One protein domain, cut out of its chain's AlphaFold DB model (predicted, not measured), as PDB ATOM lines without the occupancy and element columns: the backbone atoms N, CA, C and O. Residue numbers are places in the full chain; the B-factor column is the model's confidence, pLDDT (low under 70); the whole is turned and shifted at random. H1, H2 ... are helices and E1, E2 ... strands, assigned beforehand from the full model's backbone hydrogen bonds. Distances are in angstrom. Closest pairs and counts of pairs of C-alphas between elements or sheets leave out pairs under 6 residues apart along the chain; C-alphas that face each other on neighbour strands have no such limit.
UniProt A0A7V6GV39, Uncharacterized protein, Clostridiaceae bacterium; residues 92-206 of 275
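What this domain is: This is residues 92 to 206 of the 275 residues of an uncharacterized protein of Clostridiaceae bacterium (UniProt A0A7V6GV39). The core is one strongly twisted sheet of seven strands, rolled toward a small barrel that stays open between E1 and E2; the long strand E6 bends sharply, and E3 pairs with its far end, past the bend. Three short helices sit round this sheet, H2 and H3 on opposite faces, and E4 and E6 lie nearest the middle. The printed part has 115 residues with seven named strands and three named helices; along the chain come E1, E2, H1, E3, H2, E4, H3, E5, E6 and E7. The sheet is branched and mixed, with E2 and E7 as well as E4 and E6 parallel, and E1 and E5, E3 and E6, E4 and E7, and E5 and E6 antiparallel. The class is mixed, helices and strands, with 54 of the residues in named elements, under half. The whole is compact, with a radius of gyration of the C-alphas of 13.6 A, and spans 32 by 32 by 28 A.

How they stand to each other: Begin at E1, residues 95 to 98, an edge strand antiparallel to E5, residues 174 to 179; look for N 96 and O 178, 2.8 A apart and within hydrogen-bond range. On the other side of E5 is E6, residues 186 to 195, and the two form an antiparallel hairpin, with N 175 and O 189 within range at 2.9 A. E6 bends by 72 degrees at residue 192 and its pairing is staggered: it pairs with E5 over 186 to 190, with E4, residues 152 to 157, over 189 to 195, and with E3, residues 131 to 133, over 193 to 195. E4 is parallel to E6, where N 154 and O 190 are 2.9 A apart, within range. E3, an edge strand, is antiparallel to E6, with N 132 and O 194 within range at 2.7 A. E7, residues 202 to 206, lies on the other side of E4 from E6 and is antiparallel to E4 at 159 degrees; N 155 and O 204 are within range at 2.8 A. E2, residues 113 to 117, is the last edge strand, parallel to E7 at 30 degrees, with N 203 and O 113 within range at 2.7 A. The closest C-alphas of E1 and E2, those of Ile 95 and Tyr 114, are 7.7 A apart. H1, residues 121 to 124, is on the sheet at a height of 6.9 A, over none of the strands, but only just: 2 of its 4 C-alphas fall on E4. H2, residues 139 to 142, has a height of 7.4 A and is only just over E4, with 3 of its 4 C-alphas; the C-alphas of Met 142 and Ser 206, the closest of H2 and E7, are 4.4 A apart. H3, residues 158 to 164, is on the opposite face from H2 at a height of 9.2 A, only just over E6 with 3 of its 7 C-alphas, and runs along the strands at 25 degrees to E6 on the local plane. The closest C-alphas of H3 and E6 are those of Ala 158 and Phe 194, 5.1 A. The three helices are apart from each other. In H3, 1 of 3 O i to N i+4 pairs and 2 of 4 O i to N i+3 pairs are within range; H1 and H2 are too short for an O i to N i+4 pair.

Where its parts are: Find C-alpha 95 at (-39.981, 2.473, 131.230); from there E1 runs 10.1 A to residue 98. E2, from 113 to 117, is 12.6 A long, and H1, from 121 to 124, is 4.9 A. E3, 131 to 133, measures 6.3 A, and H2, 139 to 142, 5.9 A. E4 starts at C-alpha 152, (-41.617, -12.029, 136.017), and covers 16.9 A to residue 157; H3, 158 to 164, follows with 10.4 A. E5, 174 to 179, is 16.8 A, and E6, 186 to 195, is 24.2 A. E7, 12.8 A, runs from 202 to C-alpha 206 at (-44.222, -11.944, 130.760).

The domain as a whole: Look at C-alphas 169 and 182, of Thr and Pro, the two farthest apart at 37.4 A. The printed part has no cut. The link from E1 to E2, residues 99 to 112, is long. The mean pLDDT of the printed part is 79.0; it is under 70 at residues 100 to 111, 127 to 128, 147 to 150, 162 to 171 and 198 to 200.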
ATOM      1  N   ARG A  92     -36.904   5.026 128.575       71.50
ATOM      2  CA  ARG A  92     -36.739   6.398 129.113       71.50
ATOM      3  C   ARG A  92     -37.942   7.330 128.982       71.50
ATOM      4  O   ARG A  92     -37.997   8.276 129.760       71.50
ATOM      5  N   ASP A  93     -38.878   7.043 128.086       76.50
ATOM      6  CA  ASP A  93     -40.146   7.776 128.009       76.50
ATOM      7  C   ASP A  93     -41.188   7.133 128.934       76.50
ATOM      8  O   ASP A  93     -41.818   7.814 129.736       76.50
ATOM      9  N   ASP A  94     -41.317   5.803 128.868       78.69
ATOM     10  CA  ASP A  94     -42.324   5.051 129.621       78.69
ATOM     11  C   ASP A  94     -41.696   4.179 130.715       78.69
ATOM     12  O   ASP A  94     -42.208   4.075 131.828       78.69
ATOM     13  N   ILE A  95     -40.591   3.502 130.382       84.25
ATOM     14  CA  ILE A  95     -39.981   2.473 131.230       84.25
ATOM     15  C   ILE A  95     -38.468   2.656 131.281       84.25
ATOM     16  O   ILE A  95     -37.796   2.846 130.263       84.25
ATOM     17  N   SER A  96     -37.910   2.545 132.481       84.25
ATOM     18  CA  SER A  96     -36.475   2.457 132.715       84.25
ATOM     19  C   SER A  96     -36.060   1.035 133.081       84.25
ATOM     20  O   SER A  96     -36.847   0.233 133.575       84.25
ATOM     21  N   LEU A  97     -34.793   0.733 132.821       83.25
ATOM     22  CA  LEU A  97     -34.191  -0.578 133.001       83.25
ATOM     23  C   LEU A  97     -32.986  -0.450 133.924       83.25
ATOM     24  O   LEU A  97     -32.081   0.349 133.676       83.25
ATOM     25  N   ALA A  98     -32.998  -1.240 134.989       78.44
ATOM     26  CA  ALA A  98     -31.971  -1.297 136.014       78.44
ATOM     27  C   ALA A  98     -31.415  -2.723 136.159       78.44
ATOM     28  O   ALA A  98     -32.092  -3.712 135.880       78.44
ATOM     29  N   TYR A  99     -30.167  -2.818 136.624       72.88
ATOM     30  CA  TYR A  99     -29.428  -4.072 136.798       72.88
ATOM     31  C   TYR A  99     -28.649  -4.059 138.118       72.88
ATOM     32  O   TYR A  99     -28.267  -2.990 138.611       72.88
ATOM     33  N   LYS A 100     -28.356  -5.237 138.684       64.31
ATOM     34  CA  LYS A 100     -27.405  -5.348 139.805       64.31
ATOM     35  C   LYS A 100     -25.986  -5.008 139.320       64.31
ATOM     36  O   LYS A 100     -25.555  -5.470 138.273       64.31
ATOM     37  N   LYS A 101     -25.268  -4.173 140.082       52.56
ATOM     38  CA  LYS A 101     -23.897  -3.709 139.776       52.56
ATOM     39  C   LYS A 101     -22.863  -4.862 139.753       52.56
ATOM     40  O   LYS A 101     -23.040  -5.789 140.545       52.56
ATOM     41  N   PRO A 102     -21.728  -4.733 139.016       47.69
ATOM     42  CA  PRO A 102     -21.301  -3.568 138.226       47.69
ATOM     43  C   PRO A 102     -21.176  -3.837 136.704       47.69
ATOM     44  O   PRO A 102     -20.871  -4.949 136.295       47.69
ATOM     45  N   TRP A 103     -21.279  -2.761 135.905       51.16
ATOM     46  CA  TRP A 103     -21.018  -2.671 134.443       51.16
ATOM     47  C   TRP A 103     -22.122  -3.245 133.527       51.16
ATOM     48  O   TRP A 103     -22.847  -4.135 133.932       51.16
ATOM     49  N   HIS A 104     -22.344  -2.808 132.284       45.03
ATOM     50  CA  HIS A 104     -21.829  -1.718 131.449       45.03
ATOM     51  C   HIS A 104     -22.987  -1.290 130.532       45.03
ATOM     52  O   HIS A 104     -23.828  -2.091 130.138       45.03
ATOM     53  N   ILE A 105     -23.007  -0.021 130.148       50.84
ATOM     54  CA  ILE A 105     -23.911   0.516 129.139       50.84
ATOM     55  C   ILE A 105     -23.394   0.083 127.751       50.84
ATOM     56  O   ILE A 105     -22.359   0.589 127.314       50.84
ATOM     57  N   GLY A 106     -24.057  -0.870 127.085       49.25
ATOM     58  CA  GLY A 106     -23.980  -0.997 125.617       49.25
ATOM     59  C   GLY A 106     -24.485   0.301 124.967       49.25
ATOM     60  O   GLY A 106     -25.125   1.080 125.673       49.25
ATOM     61  N   PRO A 107     -24.181   0.595 123.687       50.19
ATOM     62  CA  PRO A 107     -24.407   1.918 123.102       50.19
ATOM     63  C   PRO A 107     -25.789   2.464 123.477       50.19
ATOM     64  O   PRO A 107     -26.811   1.858 123.159       50.19
ATOM     65  N   ILE A 108     -25.774   3.598 124.190       48.78
ATOM     66  CA  ILE A 108     -26.932   4.328 124.749       48.78
ATOM     67  C   ILE A 108     -27.997   4.627 123.682       48.78
ATOM     68  O   ILE A 108     -29.148   4.913 124.003       48.78
ATOM     69  N   ASP A 109     -27.602   4.513 122.420       51.97
ATOM     70  CA  ASP A 109     -28.310   4.978 121.241       51.97
ATOM     71  C   ASP A 109     -29.179   3.877 120.602       51.97
ATOM     72  O   ASP A 109     -29.848   4.104 119.593       51.97
ATOM     73  N   ARG A 110     -29.203   2.667 121.182       59.84
ATOM     74  CA  ARG A 110     -30.175   1.627 120.823       59.84
ATOM     75  C   ARG A 110     -31.419   1.791 121.696       59.84
ATOM     76  O   ARG A 110     -31.506   1.207 122.773       59.84
ATOM     77  N   LEU A 111     -32.362   2.616 121.233       60.16
ATOM     78  CA  LEU A 111     -33.706   2.728 121.813       60.16
ATOM     79  C   LEU A 111     -34.304   1.324 121.966       60.16
ATOM     80  O   LEU A 111     -34.566   0.651 120.969       60.16
ATOM     81  N   SER A 112     -34.481   0.878 123.208       74.69
ATOM     82  CA  SER A 112     -35.162  -0.383 123.495       74.69
ATOM     83  C   SER A 112     -36.660  -0.124 123.623       74.69
ATOM     84  O   SER A 112     -37.083   0.889 124.187       74.69
ATOM     85  N   TYR A 113     -37.466  -1.041 123.106       88.25
ATOM     86  CA  TYR A 113     -38.903  -1.065 123.366       88.25
ATOM     87  C   TYR A 113     -39.207  -2.148 124.395       88.25
ATOM     88  O   TYR A 113     -38.432  -3.087 124.541       88.25
ATOM     89  N   TYR A 114     -40.332  -2.045 125.087       91.38
ATOM     90  CA  TYR A 114     -40.839  -3.085 125.979       91.38
ATOM     91  C   TYR A 114     -42.224  -3.501 125.525       91.38
ATOM     92  O   TYR A 114     -43.046  -2.654 125.162       91.38
ATOM     93  N   GLN A 115     -42.477  -4.803 125.566       94.50
ATOM     94  CA  GLN A 115     -43.780  -5.358 125.239       94.50
ATOM     95  C   GLN A 115     -44.103  -6.510 126.182       94.50
ATOM     96  O   GLN A 115     -43.330  -7.464 126.292       94.50
ATOM     97  N   GLY A 116     -45.254  -6.416 126.844       96.56
ATOM     98  CA  GLY A 116     -45.849  -7.548 127.534       96.56
ATOM     99  C   GLY A 116     -46.379  -8.533 126.506       96.56
ATOM    100  O   GLY A 116     -47.127  -8.136 125.609       96.56
ATOM    101  N   ILE A 117     -45.987  -9.798 126.622       97.31
ATOM    102  CA  ILE A 117     -46.462 -10.875 125.754       97.31
ATOM    103  C   ILE A 117     -46.835 -12.101 126.582       97.31
ATOM    104  O   ILE A 117     -46.250 -12.351 127.638       97.31
ATOM    105  N   THR A 118     -47.799 -12.870 126.091       96.81
ATOM    106  CA  THR A 118     -48.130 -14.203 126.624       96.81
ATOM    107  C   THR A 118     -47.519 -15.328 125.795       96.81
ATOM    108  O   THR A 118     -47.327 -16.413 126.324       96.81
ATOM    109  N   SER A 119     -47.143 -15.071 124.536       95.06
ATOM    110  CA  SER A 119     -46.607 -16.087 123.623       95.06
ATOM    111  C   SER A 119     -45.394 -15.599 122.837       95.06
ATOM    112  O   SER A 119     -45.377 -14.483 122.304       95.06
ATOM    113  N   ILE A 120     -44.404 -16.486 122.695       93.88
ATOM    114  CA  ILE A 120     -43.201 -16.250 121.889       93.88
ATOM    115  C   ILE A 120     -43.476 -16.181 120.383       93.88
ATOM    116  O   ILE A 120     -42.616 -15.677 119.662       93.88
ATOM    117  N   LYS A 121     -44.662 -16.594 119.900       90.69
ATOM    118  CA  LYS A 121     -45.060 -16.427 118.488       90.69
ATOM    119  C   LYS A 121     -44.961 -14.962 118.047       90.69
ATOM    120  O   LYS A 121     -44.574 -14.686 116.914       90.69
ATOM    121  N   THR A 122     -45.185 -14.030 118.977       89.31
ATOM    122  CA  THR A 122     -44.954 -12.586 118.794       89.31
ATOM    123  C   THR A 122     -43.538 -12.274 118.297       89.31
ATOM    124  O   THR A 122     -43.335 -11.376 117.481       89.31
ATOM    125  N   ILE A 123     -42.548 -13.000 118.817       90.19
ATOM    126  CA  ILE A 123     -41.132 -12.846 118.484       90.19
ATOM    127  C   ILE A 123     -40.826 -13.606 117.191       90.19
ATOM    128  O   ILE A 123     -40.189 -13.059 116.298       90.19
ATOM    129  N   GLU A 124     -41.303 -14.846 117.070       86.88
ATOM    130  CA  GLU A 124     -40.964 -15.751 115.962       86.88
ATOM    131  C   GLU A 124     -41.589 -15.364 114.615       86.88
ATOM    132  O   GLU A 124     -41.104 -15.780 113.566       86.88
ATOM    133  N   ARG A 125     -42.639 -14.534 114.618       82.81
ATOM    134  CA  ARG A 125     -43.201 -13.947 113.390       82.81
ATOM    135  C   ARG A 125     -42.343 -12.858 112.771       82.81
ATOM    136  O   ARG A 125     -42.568 -12.506 111.616       82.81
ATOM    137  N   LYS A 126     -41.392 -12.295 113.518       80.44
ATOM    138  CA  LYS A 126     -40.400 -11.397 112.931       80.44
ATOM    139  C   LYS A 126     -39.474 -12.238 112.061       80.44
ATOM    140  O   LYS A 126     -38.960 -13.256 112.522       80.44
ATOM    141  N   ASP A 127     -39.276 -11.819 110.814       68.00
ATOM    142  CA  ASP A 127     -38.493 -12.565 109.826       68.00
ATOM    143  C   ASP A 127     -37.178 -13.097 110.420       68.00
ATOM    144  O   ASP A 127     -36.351 -12.343 110.931       68.00
ATOM    145  N   ASN A 128     -36.993 -14.420 110.353       66.12
ATOM    146  CA  ASN A 128     -35.810 -15.144 110.836       66.12
ATOM    147  C   ASN A 128     -35.480 -14.997 112.338       66.12
ATOM    148  O   ASN A 128     -34.362 -15.319 112.751       66.12
ATOM    149  N   CYS A 129     -36.426 -14.568 113.178       80.00
ATOM    150  CA  CYS A 129     -36.230 -14.527 114.625       80.00
ATOM    151  C   CYS A 129     -36.550 -15.885 115.260       80.00
ATOM    152  O   CYS A 129     -37.647 -16.416 115.122       80.00
ATOM    153  N   LYS A 130     -35.590 -16.443 116.003       86.75
ATOM    154  CA  LYS A 130     -35.778 -17.651 116.815       86.75
ATOM    155  C   LYS A 130     -35.414 -17.365 118.262       86.75
ATOM    156  O   LYS A 130     -34.349 -16.804 118.528       86.75
ATOM    157  N   VAL A 131     -36.262 -17.805 119.189       90.25
ATOM    158  CA  VAL A 131     -35.964 -17.759 120.623       90.25
ATOM    159  C   VAL A 131     -35.097 -18.958 121.008       90.25
ATOM    160  O   VAL A 131     -35.381 -20.107 120.678       90.25
ATOM    161  N   THR A 132     -34.010 -18.682 121.717       91.12
ATOM    162  CA  THR A 132     -33.150 -19.668 122.368       91.12
ATOM    163  C   THR A 132     -33.327 -19.544 123.872       91.12
ATOM    164  O   THR A 132     -32.935 -18.536 124.464       91.12
ATOM    165  N   PHE A 133     -33.912 -20.564 124.492       91.50
ATOM    166  CA  PHE A 133     -34.132 -20.592 125.933       91.50
ATOM    167  C   PHE A 133     -32.866 -20.960 126.704       91.50
ATOM    168  O   PHE A 133     -32.028 -21.745 126.254       91.50
ATOM    169  N   ILE A 134     -32.757 -20.395 127.901       89.19
ATOM    170  CA  ILE A 134     -31.858 -20.879 128.939       89.19
ATOM    171  C   ILE A 134     -32.353 -22.255 129.401       89.19
ATOM    172  O   ILE A 134     -33.555 -22.503 129.490       89.19
ATOM    173  N   LYS A 135     -31.421 -23.164 129.714       86.44
ATOM    174  CA  LYS A 135     -31.751 -24.520 130.166       86.44
ATOM    175  C   LYS A 135     -32.704 -24.486 131.368       86.44
ATOM    176  O   LYS A 135     -32.393 -23.874 132.384       86.44
ATOM    177  N   GLY A 136     -33.803 -25.233 131.268       87.62
ATOM    178  CA  GLY A 136     -34.824 -25.323 132.317       87.62
ATOM    179  C   GLY A 136     -35.979 -24.334 132.159       87.62
ATOM    180  O   GLY A 136     -36.884 -24.359 132.983       87.62
ATOM    181  N   TYR A 137     -35.961 -23.508 131.110       91.50
ATOM    182  CA  TYR A 137     -37.072 -22.643 130.725       91.50
ATOM    183  C   TYR A 137     -37.602 -23.001 129.335       91.50
ATOM    184  O   TYR A 137     -36.884 -23.562 128.504       91.50
ATOM    185  N   ASP A 138     -38.851 -22.620 129.090       93.31
ATOM    186  CA  ASP A 138     -39.556 -22.748 127.817       93.31
ATOM    187  C   ASP A 138     -40.577 -21.603 127.649       93.31
ATOM    188  O   ASP A 138     -40.621 -20.663 128.452       93.31
ATOM    189  N   SER A 139     -41.382 -21.651 126.586       92.88
ATOM    190  CA  SER A 139     -42.368 -20.616 126.256       92.88
ATOM    191  C   SER A 139     -43.493 -20.470 127.282       92.88
ATOM    192  O   SER A 139     -44.026 -19.366 127.410       92.88
ATOM    193  N   SER A 140     -43.828 -21.518 128.044       92.50
ATOM    194  CA  SER A 140     -44.940 -21.497 129.010       92.50
ATOM    195  C   SER A 140     -44.740 -20.452 130.113       92.50
ATOM    196  O   SER A 140     -45.696 -19.895 130.657       92.50
ATOM    197  N   TYR A 141     -43.484 -20.095 130.387       93.19
ATOM    198  CA  TYR A 141     -43.120 -19.068 131.354       93.19
ATOM    199  C   TYR A 141     -43.659 -17.673 130.998       93.19
ATOM    200  O   TYR A 141     -43.817 -16.844 131.891       93.19
ATOM    201  N   MET A 142     -44.006 -17.401 129.736       94.94
ATOM    202  CA  MET A 142     -44.583 -16.107 129.343       94.94
ATOM    203  C   MET A 142     -46.027 -15.914 129.838       94.94
ATOM    204  O   MET A 142     -46.448 -14.773 130.045       94.94
ATOM    205  N   MET A 143     -46.754 -17.008 130.098       92.56
ATOM    206  CA  MET A 143     -48.092 -17.005 130.708       92.56
ATOM    207  C   MET A 143     -48.074 -17.263 132.216       92.56
ATOM    208  O   MET A 143     -49.085 -17.076 132.891       92.56
ATOM    209  N   LYS A 144     -46.931 -17.670 132.768       88.81
ATOM    210  CA  LYS A 144     -46.843 -18.071 134.168       88.81
ATOM    211  C   LYS A 144     -47.108 -16.888 135.108       88.81
ATOM    212  O   LYS A 144     -46.593 -15.782 134.929       88.81
ATOM    213  N   LYS A 145     -47.911 -17.139 136.146       84.62
ATOM    214  CA  LYS A 145     -48.125 -16.190 137.244       84.62
ATOM    215  C   LYS A 145     -46.839 -16.033 138.058       84.62
ATOM    216  O   LYS A 145     -45.988 -16.916 138.091       84.62
ATOM    217  N   ASN A 146     -46.728 -14.914 138.764       73.56
ATOM    218  CA  ASN A 146     -45.636 -14.681 139.703       73.56
ATOM    219  C   ASN A 146     -45.621 -15.762 140.810       73.56
ATOM    220  O   ASN A 146     -46.535 -15.806 141.632       73.56
ATOM    221  N   GLU A 147     -44.570 -16.586 140.869       65.62
ATOM    222  CA  GLU A 147     -44.320 -17.557 141.950       65.62
ATOM    223  C   GLU A 147     -43.087 -17.176 142.788       65.62
ATOM    224  O   GLU A 147     -42.204 -16.462 142.308       65.62
ATOM    225  N   GLU A 148     -43.065 -17.659 144.040       58.91
ATOM    226  CA  GLU A 148     -41.987 -17.685 145.059       58.91
ATOM    227  C   GLU A 148     -41.275 -16.354 145.407       58.91
ATOM    228  O   GLU A 148     -41.198 -16.001 146.582       58.91
ATOM    229  N   GLU A 149     -40.831 -15.559 144.432       57.59
ATOM    230  CA  GLU A 149     -40.086 -14.302 144.630       57.59
ATOM    231  C   GLU A 149     -40.716 -13.071 143.941       57.59
ATOM    232  O   GLU A 149     -40.086 -12.015 143.861       57.59
ATOM    233  N   LYS A 150     -41.959 -13.175 143.440       63.56
ATOM    234  CA  LYS A 150     -42.642 -12.118 142.653       63.56
ATOM    235  C   LYS A 150     -41.814 -11.615 141.457       63.56
ATOM    236  O   LYS A 150     -41.807 -10.420 141.155       63.56
ATOM    237  N   LYS A 151     -41.079 -12.514 140.797       78.81
ATOM    238  CA  LYS A 151     -40.327 -12.199 139.578       78.81
ATOM    239  C   LYS A 151     -41.146 -12.583 138.353       78.81
ATOM    240  O   LYS A 151     -41.699 -13.678 138.311       78.81
ATOM    241  N   GLY A 152     -41.175 -11.694 137.367       92.50
ATOM    242  CA  GLY A 152     -41.617 -12.029 136.017       92.50
ATOM    243  C   GLY A 152     -40.516 -12.698 135.212       92.50
ATOM    244  O   GLY A 152     -39.415 -12.934 135.714       92.50
ATOM    245  N   TYR A 153     -40.786 -12.940 133.936       94.19
ATOM    246  CA  TYR A 153     -39.851 -13.549 132.999       94.19
ATOM    247  C   TYR A 153     -39.599 -12.629 131.807       94.19
ATOM    248  O   TYR A 153     -40.469 -11.852 131.413       94.19
ATOM    249  N   VAL A 154     -38.393 -12.682 131.248       93.56
ATOM    250  CA  VAL A 154     -37.997 -11.823 130.130       93.56
ATOM    251  C   VAL A 154     -37.170 -12.573 129.093       93.56
ATOM    252  O   VAL A 154     -36.300 -13.385 129.418       93.56
ATOM    253  N   ILE A 155     -37.421 -12.243 127.831       93.38
ATOM    254  CA  ILE A 155     -36.630 -12.645 126.675       93.38
ATOM    255  C   ILE A 155     -35.937 -11.398 126.123       93.38
ATOM    256  O   ILE A 155     -36.578 -10.387 125.818       93.38
ATOM    257  N   LEU A 156     -34.611 -11.465 126.009       89.81
ATOM    258  CA  LEU A 156     -33.783 -10.330 125.606       89.81
ATOM    259  C   LEU A 156     -33.237 -10.491 124.180       89.81
ATOM    260  O   LEU A 156     -32.960 -11.605 123.739       89.81
ATOM    261  N   PRO A 157     -32.987  -9.393 123.460       87.81
ATOM    262  CA  PRO A 157     -32.155  -9.430 122.265       87.81
ATOM    263  C   PRO A 157     -30.784 -10.065 122.556       87.81
ATOM    264  O   PRO A 157     -30.142  -9.737 123.557       87.81
ATOM    265  N   ALA A 158     -30.292 -10.938 121.677       84.81
ATOM    266  CA  ALA A 158     -29.052 -11.692 121.890       84.81
ATOM    267  C   ALA A 158     -27.829 -10.791 122.134       84.81
ATOM    268  O   ALA A 158     -26.990 -11.104 122.980       84.81
ATOM    269  N   TRP A 159     -27.766  -9.626 121.477       80.50
ATOM    270  CA  TRP A 159     -26.696  -8.646 121.689       80.50
ATOM    271  C   TRP A 159     -26.637  -8.128 123.137       80.50
ATOM    272  O   TRP A 159     -25.577  -7.699 123.594       80.50
ATOM    273  N   MET A 160     -27.738  -8.173 123.896       80.69
ATOM    274  CA  MET A 160     -27.740  -7.765 125.304       80.69
ATOM    275  C   MET A 160     -26.994  -8.757 126.198       80.69
ATOM    276  O   MET A 160     -26.467  -8.341 127.228       80.69
ATOM    277  N   LYS A 161     -26.875 -10.035 125.810       75.94
ATOM    278  CA  LYS A 161     -26.153 -11.055 126.589       75.94
ATOM    279  C   LYS A 161     -24.701 -10.646 126.846       75.94
ATOM    280  O   LYS A 161     -24.227 -10.698 127.977       75.94
ATOM    281  N   GLU A 162     -24.018 -10.160 125.815       68.56
ATOM    282  CA  GLU A 162     -22.615  -9.733 125.900       68.56
ATOM    283  C   GLU A 162     -22.426  -8.425 126.685       68.56
ATOM    284  O   GLU A 162     -21.327  -8.146 127.165       68.56
ATOM    285  N   ASN A 163     -23.491  -7.628 126.831       67.38
ATOM    286  CA  ASN A 163     -23.448  -6.290 127.430       67.38
ATOM    287  C   ASN A 163     -23.970  -6.243 128.877       67.38
ATOM    288  O   ASN A 163     -23.477  -5.444 129.667       67.38
ATOM    289  N   ILE A 164     -24.929  -7.100 129.238       64.06
ATOM    290  CA  ILE A 164     -25.468  -7.220 130.603       64.06
ATOM    291  C   ILE A 164     -24.597  -8.158 131.449       64.06
ATOM    292  O   ILE A 164     -24.449  -7.961 132.650       64.06
ATOM    293  N   ALA A 165     -23.999  -9.174 130.823       54.62
ATOM    294  CA  ALA A 165     -23.373 -10.295 131.512       54.62
ATOM    295  C   ALA A 165     -21.916 -10.523 131.070       54.62
ATOM    296  O   ALA A 165     -21.471 -11.665 130.948       54.62
ATOM    297  N   LYS A 166     -21.137  -9.452 130.846       49.88
ATOM    298  CA  LYS A 166     -19.709  -9.557 130.492       49.88
ATOM    299  C   LYS A 166     -18.896 -10.112 131.675       49.88
ATOM    300  O   LYS A 166     -18.303  -9.362 132.440       49.88
ATOM    301  N   GLY A 167     -18.904 -11.434 131.836       44.25
ATOM    302  CA  GLY A 167     -18.245 -12.158 132.929       44.25
ATOM    303  C   GLY A 167     -19.148 -13.116 133.711       44.25
ATOM    304  O   GLY A 167     -18.625 -13.924 134.473       44.25
ATOM    305  N   TYR A 168     -20.469 -13.093 133.505       48.88
ATOM    306  CA  TYR A 168     -21.352 -14.114 134.068       48.88
ATOM    307  C   TYR A 168     -21.386 -15.300 133.106       48.88
ATOM    308  O   TYR A 168     -22.143 -15.331 132.142       48.88
ATOM    309  N   THR A 169     -20.565 -16.311 133.378       52.38
ATOM    310  CA  THR A 169     -20.668 -17.653 132.775       52.38
ATOM    311  C   THR A 169     -21.902 -18.422 133.272       52.38
ATOM    312  O   THR A 169     -21.932 -19.646 133.203       52.38
ATOM    313  N   VAL A 170     -22.879 -17.723 133.855       58.25
ATOM    314  CA  VAL A 170     -23.996 -18.288 134.608       58.25
ATOM    315  C   VAL A 170     -25.288 -17.791 133.981       58.25
ATOM    316  O   VAL A 170     -25.484 -16.586 133.833       58.25
ATOM    317  N   ASP A 171     -26.182 -18.721 133.662       64.75
ATOM    318  CA  ASP A 171     -27.515 -18.451 133.122       64.75
ATOM    319  C   ASP A 171     -28.510 -17.944 134.202       64.75
ATOM    320  O   ASP A 171     -29.717 -18.175 134.143       64.75
ATOM    321  N   ASP A 172     -27.996 -17.256 135.226       76.81
ATOM    322  CA  ASP A 172     -28.753 -16.676 136.336       76.81
ATOM    323  C   ASP A 172     -28.694 -15.148 136.250       76.81
ATOM    324  O   ASP A 172     -27.862 -14.494 136.880       76.81
ATOM    325  N   ILE A 173     -29.537 -14.589 135.380       81.25
ATOM    326  CA  ILE A 173     -29.568 -13.158 135.079       81.25
ATOM    327  C   ILE A 173     -30.939 -12.607 135.465       81.25
ATOM    328  O   ILE A 173     -31.962 -13.089 134.981       81.25
ATOM    329  N   ASP A 174     -30.937 -11.559 136.285       84.81
ATOM    330  CA  ASP A 174     -32.123 -10.789 136.655       84.81
ATOM    331  C   ASP A 174     -31.984  -9.346 136.149       84.81
ATOM    332  O   ASP A 174     -30.921  -8.725 136.271       84.81
ATOM    333  N   ILE A 175     -33.079  -8.790 135.636       85.88
ATOM    334  CA  ILE A 175     -33.210  -7.366 135.309       85.88
ATOM    335  C   ILE A 175     -34.344  -6.752 136.130       85.88
ATOM    336  O   ILE A 175     -35.246  -7.453 136.582       85.88
ATOM    337  N   MET A 176     -34.335  -5.436 136.296       88.56
ATOM    338  CA  MET A 176     -35.423  -4.705 136.936       88.56
ATOM    339  C   MET A 176     -35.997  -3.691 135.956       88.56
ATOM    340  O   MET A 176     -35.262  -2.859 135.426       88.56
ATOM    341  N   LEU A 177     -37.306  -3.745 135.737       89.62
ATOM    342  CA  LEU A 177     -38.025  -2.711 134.998       89.62
ATOM    343  C   LEU A 177     -38.676  -1.749 135.978       89.62
ATOM    344  O   LEU A 177     -39.154  -2.167 137.031       89.62
ATOM    345  N   ILE A 178     -38.672  -0.468 135.623       88.75
ATOM    346  CA  ILE A 178     -39.194   0.629 136.431       88.75
ATOM    347  C   ILE A 178     -40.147   1.431 135.551       88.75
ATOM    348  O   ILE A 178     -39.707   2.019 134.563       88.75
ATOM    349  N   ASN A 179     -41.429   1.465 135.899       89.12
ATOM    350  CA  ASN A 179     -42.355   2.417 135.300       89.12
ATOM    351  C   ASN A 179     -41.933   3.840 135.697       89.12
ATOM    352  O   ASN A 179     -41.610   4.082 136.858       89.12
ATOM    353  N   LEU A 180     -41.863   4.771 134.749       84.44
ATOM    354  CA  LEU A 180     -41.410   6.132 135.037       84.44
ATOM    355  C   LEU A 180     -42.545   7.047 135.492       84.44
ATOM    356  O   LEU A 180     -42.319   7.863 136.375       84.44
ATOM    357  N   GLU A 181     -43.750   6.879 134.959       80.12
ATOM    358  CA  GLU A 181     -44.902   7.739 135.242       80.12
ATOM    359  C   GLU A 181     -46.201   6.910 135.252       80.12
ATOM    360  O   GLU A 181     -46.289   5.892 134.563       80.12
ATOM    361  N   PRO A 182     -47.238   7.302 136.015       76.38
ATOM    362  CA  PRO A 182     -47.223   8.326 137.063       76.38
ATOM    363  C   PRO A 182     -46.592   7.833 138.380       76.38
ATOM    364  O   PRO A 182     -46.424   8.604 139.323       76.38
ATOM    365  N   TYR A 183     -46.251   6.542 138.469       77.94
ATOM    366  CA  TYR A 183     -45.699   5.927 139.675       77.94
ATOM    367  C   TYR A 183     -44.430   5.137 139.362       77.94
ATOM    368  O   TYR A 183     -44.435   4.267 138.490       77.94
ATOM    369  N   HIS A 184     -43.372   5.377 140.145       84.06
ATOM    370  CA  HIS A 184     -42.087   4.672 140.065       84.06
ATOM    371  C   HIS A 184     -42.139   3.238 140.612       84.06
ATOM    372  O   HIS A 184     -41.398   2.866 141.527       84.06
ATOM    373  N   LEU A 185     -43.039   2.421 140.072       88.94
ATOM    374  CA  LEU A 185     -43.126   1.008 140.403       88.94
ATOM    375  C   LEU A 185     -42.034   0.229 139.696       88.94
ATOM    376  O   LEU A 185     -41.788   0.411 138.507       88.94
ATOM    377  N   SER A 186     -41.410  -0.680 140.437       89.81
ATOM    378  CA  SER A 186     -40.404  -1.582 139.898       89.81
ATOM    379  C   SER A 186     -40.797  -3.039 140.090       89.81
ATOM    380  O   SER A 186     -41.460  -3.404 141.068       89.81
ATOM    381  N   ARG A 187     -40.396  -3.872 139.131       90.69
ATOM    382  CA  ARG A 187     -40.536  -5.330 139.180       90.69
ATOM    383  C   ARG A 187     -39.267  -5.978 138.645       90.69
ATOM    384  O   ARG A 187     -38.648  -5.480 137.704       90.69
ATOM    385  N   ASN A 188     -38.882  -7.083 139.272       89.56
ATOM    386  CA  ASN A 188     -37.760  -7.899 138.829       89.56
ATOM    387  C   ASN A 188     -38.242  -8.921 137.800       89.56
ATOM    388  O   ASN A 188     -39.334  -9.473 137.928       89.56
ATOM    389  N   PHE A 189     -37.397  -9.196 136.815       90.94
ATOM    390  CA  PHE A 189     -37.639 -10.170 135.767       90.94
ATOM    391  C   PHE A 189     -36.427 -11.078 135.625       90.94
ATOM    392  O   PHE A 189     -35.303 -10.605 135.442       90.94
ATOM    393  N   LYS A 190     -36.672 -12.383 135.681       90.94
ATOM    394  CA  LYS A 190     -35.687 -13.415 135.397       90.94
ATOM    395  C   LYS A 190     -35.528 -13.554 133.888       90.94
ATOM    396  O   LYS A 190     -36.514 -13.750 133.177       90.94
ATOM    397  N   VAL A 191     -34.300 -13.479 133.387       90.25
ATOM    398  CA  VAL A 191     -34.022 -13.753 131.973       90.25
ATOM    399  C   VAL A 191     -34.152 -15.250 131.729       90.25
ATOM    400  O   VAL A 191     -33.501 -16.042 132.408       90.25
ATOM    401  N   ILE A 192     -34.980 -15.625 130.756       92.44
ATOM    402  CA  ILE A 192     -35.257 -17.029 130.413       92.44
ATOM    403  C   ILE A 192     -34.837 -17.402 128.995       92.44
ATOM    404  O   ILE A 192     -34.797 -18.578 128.648       92.44
ATOM    405  N   GLY A 193     -34.508 -16.422 128.158       91.62
ATOM    406  CA  GLY A 193     -34.129 -16.686 126.781       91.62
ATOM    407  C   GLY A 193     -33.629 -15.456 126.049       91.62
ATOM    408  O   GLY A 193     -33.708 -14.324 126.536       91.62
ATOM    409  N   PHE A 194     -33.112 -15.707 124.854       89.75
ATOM    410  CA  PHE A 194     -32.604 -14.689 123.951       89.75
ATOM    411  C   PHE A 194     -33.108 -14.923 122.535       89.75
ATOM    412  O   PHE A 194     -33.324 -16.066 122.151       89.75
ATOM    413  N   TYR A 195     -33.236 -13.874 121.733       88.94
ATOM    414  CA  TYR A 195     -33.565 -14.005 120.311       88.94
ATOM    415  C   TYR A 195     -32.591 -13.218 119.439       88.94
ATOM    416  O   TYR A 195     -32.012 -12.220 119.877       88.94
ATOM    417  N   GLN A 196     -32.377 -13.695 118.214       84.88
ATOM    418  CA  GLN A 196     -31.535 -12.996 117.248       84.88
ATOM    419  C   GLN A 196     -32.201 -11.670 116.862       84.88
ATOM    420  O   GLN A 196     -33.355 -11.662 116.458       84.88
ATOM    421  N   ALA A 197     -31.463 -10.571 117.000       75.56
ATOM    422  CA  ALA A 197     -31.937  -9.219 116.728       75.56
ATOM    423  C   ALA A 197     -30.824  -8.417 116.058       75.56
ATOM    424  O   ALA A 197     -29.670  -8.488 116.497       75.56
ATOM    425  N   ASP A 198     -31.162  -7.623 115.045       62.84
ATOM    426  CA  ASP A 198     -30.148  -6.963 114.226       62.84
ATOM    427  C   ASP A 198     -29.513  -5.767 114.944       62.84
ATOM    428  O   ASP A 198     -28.288  -5.724 115.074       62.84
ATOM    429  N   THR A 199     -30.284  -4.801 115.471       55.88
ATOM    430  CA  THR A 199     -29.666  -3.641 116.155       55.88
ATOM    431  C   THR A 199     -30.515  -2.898 117.194       55.88
ATOM    432  O   THR A 199     -29.975  -2.582 118.251       55.88
ATOM    433  N   GLN A 200     -31.796  -2.613 116.958       62.12
ATOM    434  CA  GLN A 200     -32.700  -1.974 117.929       62.12
ATOM    435  C   GLN A 200     -33.916  -2.861 118.087       62.12
ATOM    436  O   GLN A 200     -34.590  -3.132 117.096       62.12
ATOM    437  N   ASP A 201     -34.170  -3.359 119.292       76.31
ATOM    438  CA  ASP A 201     -35.224  -4.350 119.425       76.31
ATOM    439  C   ASP A 201     -35.896  -4.343 120.791       76.31
ATOM    440  O   ASP A 201     -35.561  -3.581 121.701       76.31
ATOM    441  N   THR A 202     -36.931  -5.157 120.873       88.50
ATOM    442  CA  THR A 202     -37.906  -5.165 121.949       88.50
ATOM    443  C   THR A 202     -37.458  -6.111 123.058       88.50
ATOM    444  O   THR A 202     -37.053  -7.246 122.815       88.50
ATOM    445  N   ILE A 203     -37.526  -5.657 124.298       91.38
ATOM    446  CA  ILE A 203     -37.442  -6.509 125.473       91.38
ATOM    447  C   ILE A 203     -38.843  -7.069 125.711       91.38
ATOM    448  O   ILE A 203     -39.791  -6.325 125.973       91.38
ATOM    449  N   TYR A 204     -38.964  -8.386 125.595       94.50
ATOM    450  CA  TYR A 204     -40.232  -9.089 125.712       94.50
ATOM    451  C   TYR A 204     -40.397  -9.638 127.113       94.50
ATOM    452  O   TYR A 204     -39.565 -10.415 127.574       94.50
ATOM    453  N   VAL A 205     -41.467  -9.245 127.788       95.50
ATOM    454  CA  VAL A 205     -41.692  -9.563 129.200       95.50
ATOM    455  C   VAL A 205     -42.997 -10.305 129.404       95.50
ATOM    456  O   VAL A 205     -43.963 -10.087 128.676       95.50
ATOM    457  N   SER A 206     -43.026 -11.189 130.398       96.31
ATOM    458  CA  SER A 206     -44.222 -11.944 130.760       96.31
ATOM    459  C   SER A 206     -45.357 -10.988 131.112       96.31
ATOM    460  O   SER A 206     -45.213 -10.102 131.963       96.31
TER     461      SER A 206